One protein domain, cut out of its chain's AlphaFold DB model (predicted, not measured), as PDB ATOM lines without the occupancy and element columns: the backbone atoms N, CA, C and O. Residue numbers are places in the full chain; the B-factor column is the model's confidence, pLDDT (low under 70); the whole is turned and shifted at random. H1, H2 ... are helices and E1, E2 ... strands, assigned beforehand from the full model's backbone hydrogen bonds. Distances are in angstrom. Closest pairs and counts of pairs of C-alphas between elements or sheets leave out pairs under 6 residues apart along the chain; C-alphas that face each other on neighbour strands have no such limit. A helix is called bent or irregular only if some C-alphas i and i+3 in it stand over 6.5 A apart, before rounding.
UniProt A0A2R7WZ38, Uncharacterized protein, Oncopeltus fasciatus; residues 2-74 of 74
ATOM      1  N   GLN A   2     243.627 161.703 123.262       88.81
ATOM      2  CA  GLN A   2     244.461 161.357 124.432       88.81
ATOM      3  C   GLN A   2     244.994 162.590 125.183       88.81
ATOM      4  O   GLN A   2     244.797 162.683 126.389       88.81
ATOM      5  N   ARG A   3     245.511 163.598 124.461       92.31
ATOM      6  CA  ARG A   3     245.891 164.894 125.060       92.31
ATOM      7  C   ARG A   3     244.728 165.589 125.763       92.31
ATOM      8  O   ARG A   3     244.900 166.115 126.850       92.31
ATOM      9  N   ASP A   4     243.533 165.565 125.172       94.44
ATOM     10  CA  ASP A   4     242.357 166.209 125.776       94.44
ATOM     11  C   ASP A   4     241.977 165.539 127.107       94.44
ATOM     12  O   ASP A   4     241.586 166.219 128.054       94.44
ATOM     13  N   ARG A   5     242.143 164.210 127.207       94.81
ATOM     14  CA  ARG A   5     241.941 163.455 128.453       94.81
ATOM     15  C   ARG A   5     243.005 163.775 129.500       94.81
ATOM     16  O   ARG A   5     242.656 163.940 130.664       94.81
ATOM     17  N   GLU A   6     244.269 163.884 129.097       96.81
ATOM     18  CA  GLU A   6     245.371 164.275 129.989       96.81
ATOM     19  C   GLU A   6     245.154 165.687 130.544       96.81
ATOM     20  O   GLU A   6     245.179 165.883 131.757       96.81
ATOM     21  N   ILE A   7     244.814 166.647 129.679       95.94
ATOM     22  CA  ILE A   7     244.504 168.026 130.077       95.94
ATOM     23  C   ILE A   7     243.301 168.060 131.028       95.94
ATOM     24  O   ILE A   7     243.331 168.744 132.052       95.94
ATOM     25  N   ALA A   8     242.238 167.306 130.730       96.19
ATOM     26  CA  ALA A   8     241.072 167.221 131.605       96.19
ATOM     27  C   ALA A   8     241.425 166.642 132.987       96.19
ATOM     28  O   ALA A   8     240.957 167.151 134.012       96.19
ATOM     29  N   TYR A   9     242.273 165.611 133.030       96.94
ATOM     30  CA  TYR A   9     242.744 165.014 134.277       96.94
ATOM     31  C   TYR A   9     243.581 166.002 135.094       96.94
ATOM     32  O   TYR A   9     243.285 166.231 136.268       96.94
ATOM     33  N   GLU A  10     244.560 166.662 134.474       97.50
ATOM     34  CA  GLU A  10     245.384 167.668 135.145       97.50
ATOM     35  C   GLU A  10     244.548 168.810 135.722       97.50
ATOM     36  O   GLU A  10     244.748 169.211 136.870       97.50
ATOM     37  N   ASN A  11     243.582 169.317 134.953       96.88
ATOM     38  CA  ASN A  11     242.678 170.368 135.412       96.88
ATOM     39  C   ASN A  11     241.839 169.902 136.606       96.88
ATOM     40  O   ASN A  11     241.648 170.654 137.560       96.88
ATOM     41  N   THR A  12     241.384 168.648 136.591       96.88
ATOM     42  CA  THR A  12     240.633 168.058 137.706       96.88
ATOM     43  C   THR A  12     241.487 167.985 138.971       96.88
ATOM     44  O   THR A  12     241.038 168.411 140.035       96.88
ATOM     45  N   VAL A  13     242.733 167.517 138.865       97.88
ATOM     46  CA  VAL A  13     243.668 167.436 140.001       97.88
ATOM     47  C   VAL A  13     244.005 168.831 140.539       97.88
ATOM     48  O   VAL A  13     243.958 169.055 141.753       97.88
ATOM     49  N   LYS A  14     244.284 169.796 139.655       97.56
ATOM     50  CA  LYS A  14     244.558 171.194 140.031       97.56
ATOM     51  C   LYS A  14     243.367 171.815 140.765       97.56
ATOM     52  O   LYS A  14     243.527 172.350 141.859       97.56
ATOM     53  N   ASN A  15     242.160 171.668 140.225       96.75
ATOM     54  CA  ASN A  15     240.955 172.211 140.850       96.75
ATOM     55  C   ASN A  15     240.633 171.515 142.177       96.75
ATOM     56  O   ASN A  15     240.273 172.179 143.146       96.75
ATOM     57  N   HIS A  16     240.793 170.191 142.255       96.81
ATOM     58  CA  HIS A  16     240.577 169.445 143.494       96.81
ATOM     59  C   HIS A  16     241.529 169.904 144.603       96.81
ATOM     60  O   HIS A  16     241.086 170.191 145.713       96.81
ATOM     61  N   THR A  17     242.825 170.006 144.300       97.31
ATOM     62  CA  THR A  17     243.837 170.425 145.280       97.31
ATOM     63  C   THR A  17     243.608 171.860 145.747       97.31
ATOM     64  O   THR A  17     243.605 172.105 146.954       97.31
ATOM     65  N   TYR A  18     243.312 172.780 144.828       96.62
ATOM     66  CA  TYR A  18     242.955 174.161 145.159       96.62
ATOM     67  C   TYR A  18     241.706 174.247 146.052       96.62
ATOM     68  O   TYR A  18     241.729 174.871 147.114       96.62
ATOM     69  N   ASN A  19     240.623 173.562 145.676       95.19
ATOM     70  CA  ASN A  19     239.378 173.572 146.445       95.19
ATOM     71  C   ASN A  19     239.561 172.960 147.838       95.19
ATOM     72  O   ASN A  19     239.041 173.495 148.820       95.19
ATOM     73  N   LYS A  20     240.338 171.876 147.945       95.00
ATOM     74  CA  LYS A  20     240.685 171.263 149.227       95.00
ATOM     75  C   LYS A  20     241.421 172.252 150.131       95.00
ATOM     76  O   LYS A  20     241.004 172.440 151.268       95.00
ATOM     77  N   GLN A  21     242.438 172.949 149.617       95.12
ATOM     78  CA  GLN A  21     243.173 173.965 150.380       95.12
ATOM     79  C   GLN A  21     242.257 175.079 150.904       95.12
ATOM     80  O   GLN A  21     242.384 175.495 152.055       95.12
ATOM     81  N   LEU A  22     241.312 175.554 150.085       93.00
ATOM     82  CA  LEU A  22     240.356 176.581 150.505       93.00
ATOM     83  C   LEU A  22     239.422 176.106 151.622       93.00
ATOM     84  O   LEU A  22     239.129 176.875 152.540       93.00
ATOM     85  N   ILE A  23     238.944 174.861 151.536       90.19
ATOM     86  CA  ILE A  23     238.080 174.259 152.557       90.19
ATOM     87  C   ILE A  23     238.870 174.047 153.848       90.19
ATOM     88  O   ILE A  23     238.426 174.494 154.905       90.19
ATOM     89  N   ASP A  24     240.046 173.428 153.762       89.06
ATOM     90  CA  ASP A  24     240.880 173.101 154.920       89.06
ATOM     91  C   ASP A  24     241.342 174.374 155.647       89.06
ATOM     92  O   ASP A  24     241.293 174.429 156.872       89.06
ATOM     93  N   LYS A  25     241.655 175.458 154.917       90.19
ATOM     94  CA  LYS A  25     241.980 176.769 155.511       90.19
ATOM     95  C   LYS A  25     240.829 177.362 156.335       90.19
ATOM     96  O   LYS A  25     241.072 178.113 157.277       90.19
ATOM     97  N   LYS A  26     239.576 177.092 155.952       87.19
ATOM     98  CA  LYS A  26     238.378 177.626 156.628       87.19
ATOM     99  C   LYS A  26     237.823 176.689 157.699       87.19
ATOM    100  O   LYS A  26     237.053 177.140 158.548       87.19
ATOM    101  N   ARG A  27     238.173 175.401 157.669       83.50
ATOM    102  CA  ARG A  27     237.745 174.426 158.673       83.50
ATOM    103  C   ARG A  27     238.489 174.666 159.981       83.50
ATOM    104  O   ARG A  27     239.710 174.612 160.040       83.50
ATOM    105  N   LYS A  28     237.732 174.889 161.052       78.19
ATOM    106  CA  LYS A  28     238.256 174.838 162.416       78.19
ATOM    107  C   LYS A  28     238.100 173.407 162.912       78.19
ATOM    108  O   LYS A  28     236.980 172.969 163.163       78.19
ATOM    109  N   HIS A  29     239.206 172.677 162.996       74.50
ATOM    110  CA  HIS A  29     239.222 171.381 163.662       74.50
ATOM    111  C   HIS A  29     239.322 171.615 165.167       74.50
ATOM    112  O   HIS A  29     240.300 172.184 165.645       74.50
ATOM    113  N   GLN A  30     238.277 171.226 165.891       80.00
ATOM    114  CA  GLN A  30     238.304 171.154 167.343       80.00
ATOM    115  C   GLN A  30     238.659 169.711 167.712       80.00
ATOM    116  O   GLN A  30     237.897 168.792 167.408       80.00
ATOM    117  N   ASP A  31     239.823 169.509 168.322       83.56
ATOM    118  CA  ASP A  31     240.252 168.187 168.774       83.56
ATOM    119  C   ASP A  31     239.637 167.880 170.139       83.56
ATOM    120  O   ASP A  31     240.191 168.233 171.179       83.56
ATOM    121  N   PHE A  32     238.476 167.228 170.125       89.56
ATOM    122  CA  PHE A  32     237.855 166.701 171.336       89.56
ATOM    123  C   PHE A  32     238.559 165.430 171.815       89.56
ATOM    124  O   PHE A  32     239.008 164.599 171.011       89.56
ATOM    125  N   LYS A  33     238.619 165.270 173.135       92.25
ATOM    126  CA  LYS A  33     239.192 164.112 173.819       92.25
ATOM    127  C   LYS A  33     238.127 163.373 174.619       92.25
ATOM    128  O   LYS A  33     237.085 163.914 174.977       92.25
ATOM    129  N   GLU A  34     238.414 162.109 174.899       93.31
ATOM    130  CA  GLU A  34     237.618 161.318 175.835       93.31
ATOM    131  C   GLU A  34     237.642 161.995 177.209       93.31
ATOM    132  O   GLU A  34     238.697 162.396 177.700       93.31
ATOM    133  N   GLY A  35     236.465 162.162 177.803       93.69
ATOM    134  CA  GLY A  35     236.271 162.903 179.043       93.69
ATOM    135  C   GLY A  35     235.846 164.363 178.885       93.69
ATOM    136  O   GLY A  35     235.385 164.931 179.876       93.69
ATOM    137  N   ASP A  36     235.932 164.955 177.688       93.94
ATOM    138  CA  ASP A  36     235.425 166.310 177.447       93.94
ATOM    139  C   ASP A  36     233.890 166.344 177.508       93.94
ATOM    140  O   ASP A  36     233.213 165.389 177.119       93.94
ATOM    141  N   PHE A  37     233.337 167.472 177.960       93.88
ATOM    142  CA  PHE A  37     231.897 167.731 177.961       93.88
ATOM    143  C   PHE A  37     231.505 168.589 176.758       93.88
ATOM    144  O   PHE A  37     232.082 169.655 176.528       93.88
ATOM    145  N   VAL A  38     230.503 168.144 176.004       92.38
ATOM    146  CA  VAL A  38     230.040 168.798 174.776       92.38
ATOM    147  C   VAL A  38     228.526 168.950 174.760       92.38
ATOM    148  O   VAL A  38     227.806 168.116 175.293       92.38
ATOM    149  N   TYR A  39     228.044 170.006 174.110       92.38
ATOM    150  CA  TYR A  39     226.624 170.177 173.810       92.38
ATOM    151  C   TYR A  39     226.311 169.600 172.431       92.38
ATOM    152  O   TYR A  39     227.059 169.840 171.480       92.38
ATOM    153  N   VAL A  40     225.187 168.896 172.307       89.06
ATOM    154  CA  VAL A  40     224.753 168.288 171.040       89.06
ATOM    155  C   VAL A  40     223.613 169.095 170.446       89.06
ATOM    156  O   VAL A  40     222.605 169.319 171.110       89.06
ATOM    157  N   ASP A  41     223.751 169.518 169.190       87.19
ATOM    158  CA  ASP A  41     222.659 170.174 168.466       87.19
ATOM    159  C   ASP A  41     221.491 169.182 168.286       87.19
ATOM    160  O   ASP A  41     221.618 168.163 167.609       87.19
ATOM    161  N   HIS A  42     220.346 169.497 168.892       79.12
ATOM    162  CA  HIS A  42     219.132 168.671 168.885       79.12
ATOM    163  C   HIS A  42     218.081 169.179 167.886       79.12
ATOM    164  O   HIS A  42     217.200 168.441 167.442       79.12
ATOM    165  N   ALA A  43     218.163 170.453 167.496       68.38
ATOM    166  CA  ALA A  43     217.100 171.095 166.738       68.38
ATOM    167  C   ALA A  43     216.982 170.608 165.283       68.38
ATOM    168  O   ALA A  43     217.834 170.884 164.429       68.38
ATOM    169  N   SER A  44     215.816 170.044 164.953       72.75
ATOM    170  CA  SER A  44     215.300 170.032 163.581       72.75
ATOM    171  C   SER A  44     215.224 171.466 163.040       72.75
ATOM    172  O   SER A  44     214.817 172.388 163.752       72.75
ATOM    173  N   LYS A  45     215.571 171.679 161.759       72.00
ATOM    174  CA  LYS A  45     215.479 173.006 161.105       72.00
ATOM    175  C   LYS A  45     214.105 173.660 161.292       72.00
ATOM    176  O   LYS A  45     214.041 174.880 161.394       72.00
ATOM    177  N   MET A  46     213.042 172.857 161.362       72.44
ATOM    178  CA  MET A  46     211.662 173.314 161.537       72.44
ATOM    179  C   MET A  46     211.379 173.869 162.943       72.44
ATOM    180  O   MET A  46     210.535 174.748 163.098       72.44
ATOM    181  N   ASN A  47     212.102 173.394 163.958       69.75
ATOM    182  CA  ASN A  47     211.828 173.703 165.361       69.75
ATOM    183  C   ASN A  47     212.655 174.883 165.894       69.75
ATOM    184  O   ASN A  47     212.402 175.365 166.993       69.75
ATOM    185  N   ARG A  48     213.593 175.421 165.099       68.31
ATOM    186  CA  ARG A  48     214.479 176.529 165.508       68.31
ATOM    187  C   ARG A  48     213.736 177.796 165.944       68.31
ATOM    188  O   ARG A  48     214.248 178.537 166.772       68.31
ATOM    189  N   ASN A  49     212.538 178.029 165.406       73.75
ATOM    190  CA  ASN A  49     211.719 179.201 165.727       73.75
ATOM    191  C   ASN A  49     210.719 178.949 166.873       73.75
ATOM    192  O   ASN A  49     209.995 179.867 167.244       73.75
ATOM    193  N   LYS A  50     210.636 177.722 167.413       74.88
ATOM    194  CA  LYS A  50     209.588 177.311 168.367       74.88
ATOM    195  C   LYS A  50     209.979 177.413 169.850       74.88
ATOM    196  O   LYS A  50     209.307 176.815 170.677       74.88
ATOM    197  N   LEU A  51     211.023 178.170 170.206       80.44
ATOM    198  CA  LEU A  51     211.553 178.259 171.585       80.44
ATOM    199  C   LEU A  51     211.933 176.895 172.207       80.44
ATOM    200  O   LEU A  51     212.118 176.800 173.415       80.44
ATOM    201  N   GLU A  52     212.065 175.844 171.393       77.94
ATOM    202  CA  GLU A  52     212.547 174.535 171.833       77.94
ATOM    203  C   GLU A  52     214.060 174.576 172.086       77.94
ATOM    204  O   GLU A  52     214.794 175.359 171.471       77.94
ATOM    205  N   GLU A  53     214.540 173.706 172.976       76.38
ATOM    206  CA  GLU A  53     215.965 173.583 173.277       76.38
ATOM    207  C   GLU A  53     216.763 173.238 172.013       76.38
ATOM    208  O   GLU A  53     216.604 172.183 171.394       76.38
ATOM    209  N   LEU A  54     217.649 174.159 171.619       82.38
ATOM    210  CA  LEU A  54     218.479 173.996 170.425       82.38
ATOM    211  C   LEU A  54     219.567 172.938 170.616       82.38
ATOM    212  O   LEU A  54     220.007 172.315 169.645       82.38
ATOM    213  N   ARG A  55     220.007 172.766 171.863       87.19
ATOM    214  CA  ARG A  55     221.111 171.902 172.253       87.19
ATOM    215  C   ARG A  55     220.735 171.106 173.484       87.19
ATOM    216  O   ARG A  55     220.249 171.684 174.448       87.19
ATOM    217  N   ILE A  56     221.030 169.816 173.449       88.00
ATOM    218  CA  ILE A  56     221.017 168.966 174.636       88.00
ATOM    219  C   ILE A  56     222.336 169.176 175.378       88.00
ATOM    220  O   ILE A  56     223.353 169.453 174.735       88.00
ATOM    221  N   GLY A  57     222.245 169.114 176.713       82.62
ATOM    222  CA  GLY A  57     223.217 169.540 177.722       82.62
ATOM    223  C   GLY A  57     224.669 169.068 177.563       82.62
ATOM    224  O   GLY A  57     225.053 168.514 176.539       82.62
ATOM    225  N   PRO A  58     225.515 169.302 178.580       89.69
ATOM    226  CA  PRO A  58     226.891 168.836 178.537       89.69
ATOM    227  C   PRO A  58     226.922 167.309 178.682       89.69
ATOM    228  O   PRO A  58     226.836 166.780 179.787       89.69
ATOM    229  N   LEU A  59     227.057 166.608 177.559       94.00
ATOM    230  CA  LEU A  59     227.275 165.167 177.504       94.00
ATOM    231  C   LEU A  59     228.772 164.884 177.488       94.00
ATOM    232  O   LEU A  59     229.546 165.587 176.831       94.00
ATOM    233  N   LYS A  60     229.189 163.849 178.212       95.44
ATOM    234  CA  LYS A  60     230.594 163.459 178.285       95.44
ATOM    235  C   LYS A  60     230.953 162.576 177.096       95.44
ATOM    236  O   LYS A  60     230.238 161.626 176.794       95.44
ATOM    237  N   ILE A  61     232.081 162.843 176.448       95.12
ATOM    238  CA  ILE A  61     232.625 161.946 175.424       95.12
ATOM    239  C   ILE A  61     233.196 160.703 176.108       95.12
ATOM    240  O   ILE A  61     234.165 160.803 176.862       95.12
ATOM    241  N   ILE A  62     232.622 159.534 175.819       96.19
ATOM    242  CA  ILE A  62     233.124 158.239 176.300       96.19
ATOM    243  C   ILE A  62     234.273 157.775 175.414       96.19
ATOM    244  O   ILE A  62     235.296 157.321 175.920       96.19
ATOM    245  N   LYS A  63     234.100 157.882 174.092       94.12
ATOM    246  CA  LYS A  63     235.028 157.284 173.134       94.12
ATOM    247  C   LYS A  63     235.157 158.087 171.851       94.12
ATOM    248  O   LYS A  63     234.166 158.545 171.277       94.12
ATOM    249  N   LYS A  64     236.385 158.191 171.336       93.81
ATOM    250  CA  LYS A  64     236.644 158.719 169.988       93.81
ATOM    251  C   LYS A  64     236.623 157.585 168.958       93.81
ATOM    252  O   LYS A  64     237.554 156.789 168.885       93.81
ATOM    253  N   ILE A  65     235.582 157.534 168.123       93.00
ATOM    254  CA  ILE A  65     235.477 156.555 167.024       93.00
ATOM    255  C   ILE A  65     236.290 157.033 165.812       93.00
ATOM    256  O   ILE A  65     237.002 156.256 165.180       93.00
ATOM    257  N   SER A  66     236.204 158.325 165.482       90.25
ATOM    258  CA  SER A  66     237.005 158.963 164.431       90.25
ATOM    259  C   SER A  66     237.217 160.449 164.732       90.25
ATOM    260  O   SER A  66     236.720 160.974 165.721       90.25
ATOM    261  N   ASN A  67     237.921 161.177 163.861       85.88
ATOM    262  CA  ASN A  67     238.090 162.631 164.004       85.88
ATOM    263  C   ASN A  67     236.779 163.432 163.892       85.88
ATOM    264  O   ASN A  67     236.780 164.630 164.162       85.88
ATOM    265  N   SER A  68     235.677 162.810 163.468       86.50
ATOM    266  CA  SER A  68     234.380 163.480 163.300       86.50
ATOM    267  C   SER A  68     233.217 162.733 163.954       86.50
ATOM    268  O   SER A  68     232.080 163.173 163.827       86.50
ATOM    269  N   ILE A  69     233.482 161.607 164.623       90.88
ATOM    270  CA  ILE A  69     232.458 160.758 165.238       90.88
ATOM    271  C   ILE A  69     232.920 160.400 166.647       90.88
ATOM    272  O   ILE A  69     233.999 159.828 166.826       90.88
ATOM    273  N   PHE A  70     232.076 160.720 167.620       93.31
ATOM    274  CA  PHE A  70     232.315 160.518 169.042       93.31
ATOM    275  C   PHE A  70     231.108 159.817 169.656       93.31
ATOM    276  O   PHE A  70     229.973 160.066 169.251       93.31
ATOM    277  N   GLU A  71     231.371 158.945 170.617       94.00
ATOM    278  CA  GLU A  71     230.357 158.283 171.433       94.00
ATOM    279  C   GLU A  71     230.189 159.059 172.740       94.00
ATOM    280  O   GLU A  71     231.185 159.457 173.357       94.00
ATOM    281  N   LEU A  72     228.940 159.305 173.133       94.50
ATOM    282  CA  LEU A  72     228.582 160.144 174.274       94.50
ATOM    283  C   LEU A  72     227.897 159.324 175.365       94.50
ATOM    284  O   LEU A  72     227.207 158.354 175.064       94.50
ATOM    285  N   ASP A  73     228.080 159.755 176.609       92.38
ATOM    286  CA  ASP A  73     227.382 159.241 177.787       92.38
ATOM    287  C   ASP A  73     225.998 159.891 177.869       92.38
ATOM    288  O   ASP A  73     225.908 161.104 178.087       92.38
ATOM    289  N   THR A  74     224.947 159.112 177.607       83.50
ATOM    290  CA  THR A  74     223.534 159.539 177.590       83.50
ATOM    291  C   THR A  74     222.748 158.936 178.734       83.50
ATOM    292  O   THR A  74     222.878 157.705 178.917       83.50
TER     293      THR A  74
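This is residues 2 to 74 of the 74 residues of an uncharacterized protein of Oncopeltus fasciatus (UniProt A0A2R7WZ38). A small, strongly twisted sheet of three strands makes the head of this domain, and one long straight helix, H1, sticks out from it as a free arm that makes much of the length. The strand E2 folds sharply over in the sheet, pairing with E1 on one part and with E3 on another, and residues 46 to 51, in the loop between E1 and E2, stick out from the head as well. The printed part has 73 residues with one named helix and three named strands, in the order H1, E1, E2, E3; the sheet's order is E1, E2, E3, antiparallel throughout, and the class is mixed, helices and strands. The whole is extended, with a radius of gyration of the C-alphas of 20.1 A, and it spans 57 by 33 by 20 A.

The longest strand is E2, residues 55 to 66, 21.9 A from first to last C-alpha; it bends by 91 degrees at residue 58. E1 is residues 37 to 41, and E3 is residues 69 to 73, ending with C-alpha 73 at (227.382, 159.241, 177.787). H1 is residues 2 to 26, 36.6 A long, from C-alpha 2 at (244.461, 161.357, 124.432) to C-alpha 26 at (238.378, 177.626, 156.628).

E1, E2 and E3 form a meander, each strand the antiparallel neighbour of the one before, with E2 the inner strand and E1 and E3 the edge strands. The pairing is staggered: E2 pairs with E1 over residues 55 to 60 and with E3 over residues 60 to 66. In the hairpin of E1 and E2, the C-alphas of Asp 41 and Arg 55 face each other at 4.4 A, and N 59 and O 38, 2.8 A apart, are within hydrogen-bond range. In the hairpin of E2 and E3, the C-alphas of Ile 61 and Leu 72 face each other at 4.6 A, and N 71 and O 63, at 2.9 A, are within hydrogen-bond range. E1 and E3 are apart. H1 is not on the sheet, with 0 pairs of C-alphas within 10 A, and it is apart from E2 and E3. In H1 every O i to N i+4 pair is within hydrogen-bond range, and the helix is not bent.

The C-alphas of Gln 2 and Leu 51, the two farthest apart, are 59.9 A from each other. Residues 2 to 28, of which 2 to 26 belong to H1, stand free, as do residues 46 to 51; the body without them spans 29 by 19 by 14 A. The printed part has no cut. The link from E1 to E2 is long, with 13 residues; that from H1 to E1 is short, and that from E2 to E3 is tight. The mean pLDDT of the printed part is 88.7, and residues 43, 47 and 48 are under 70.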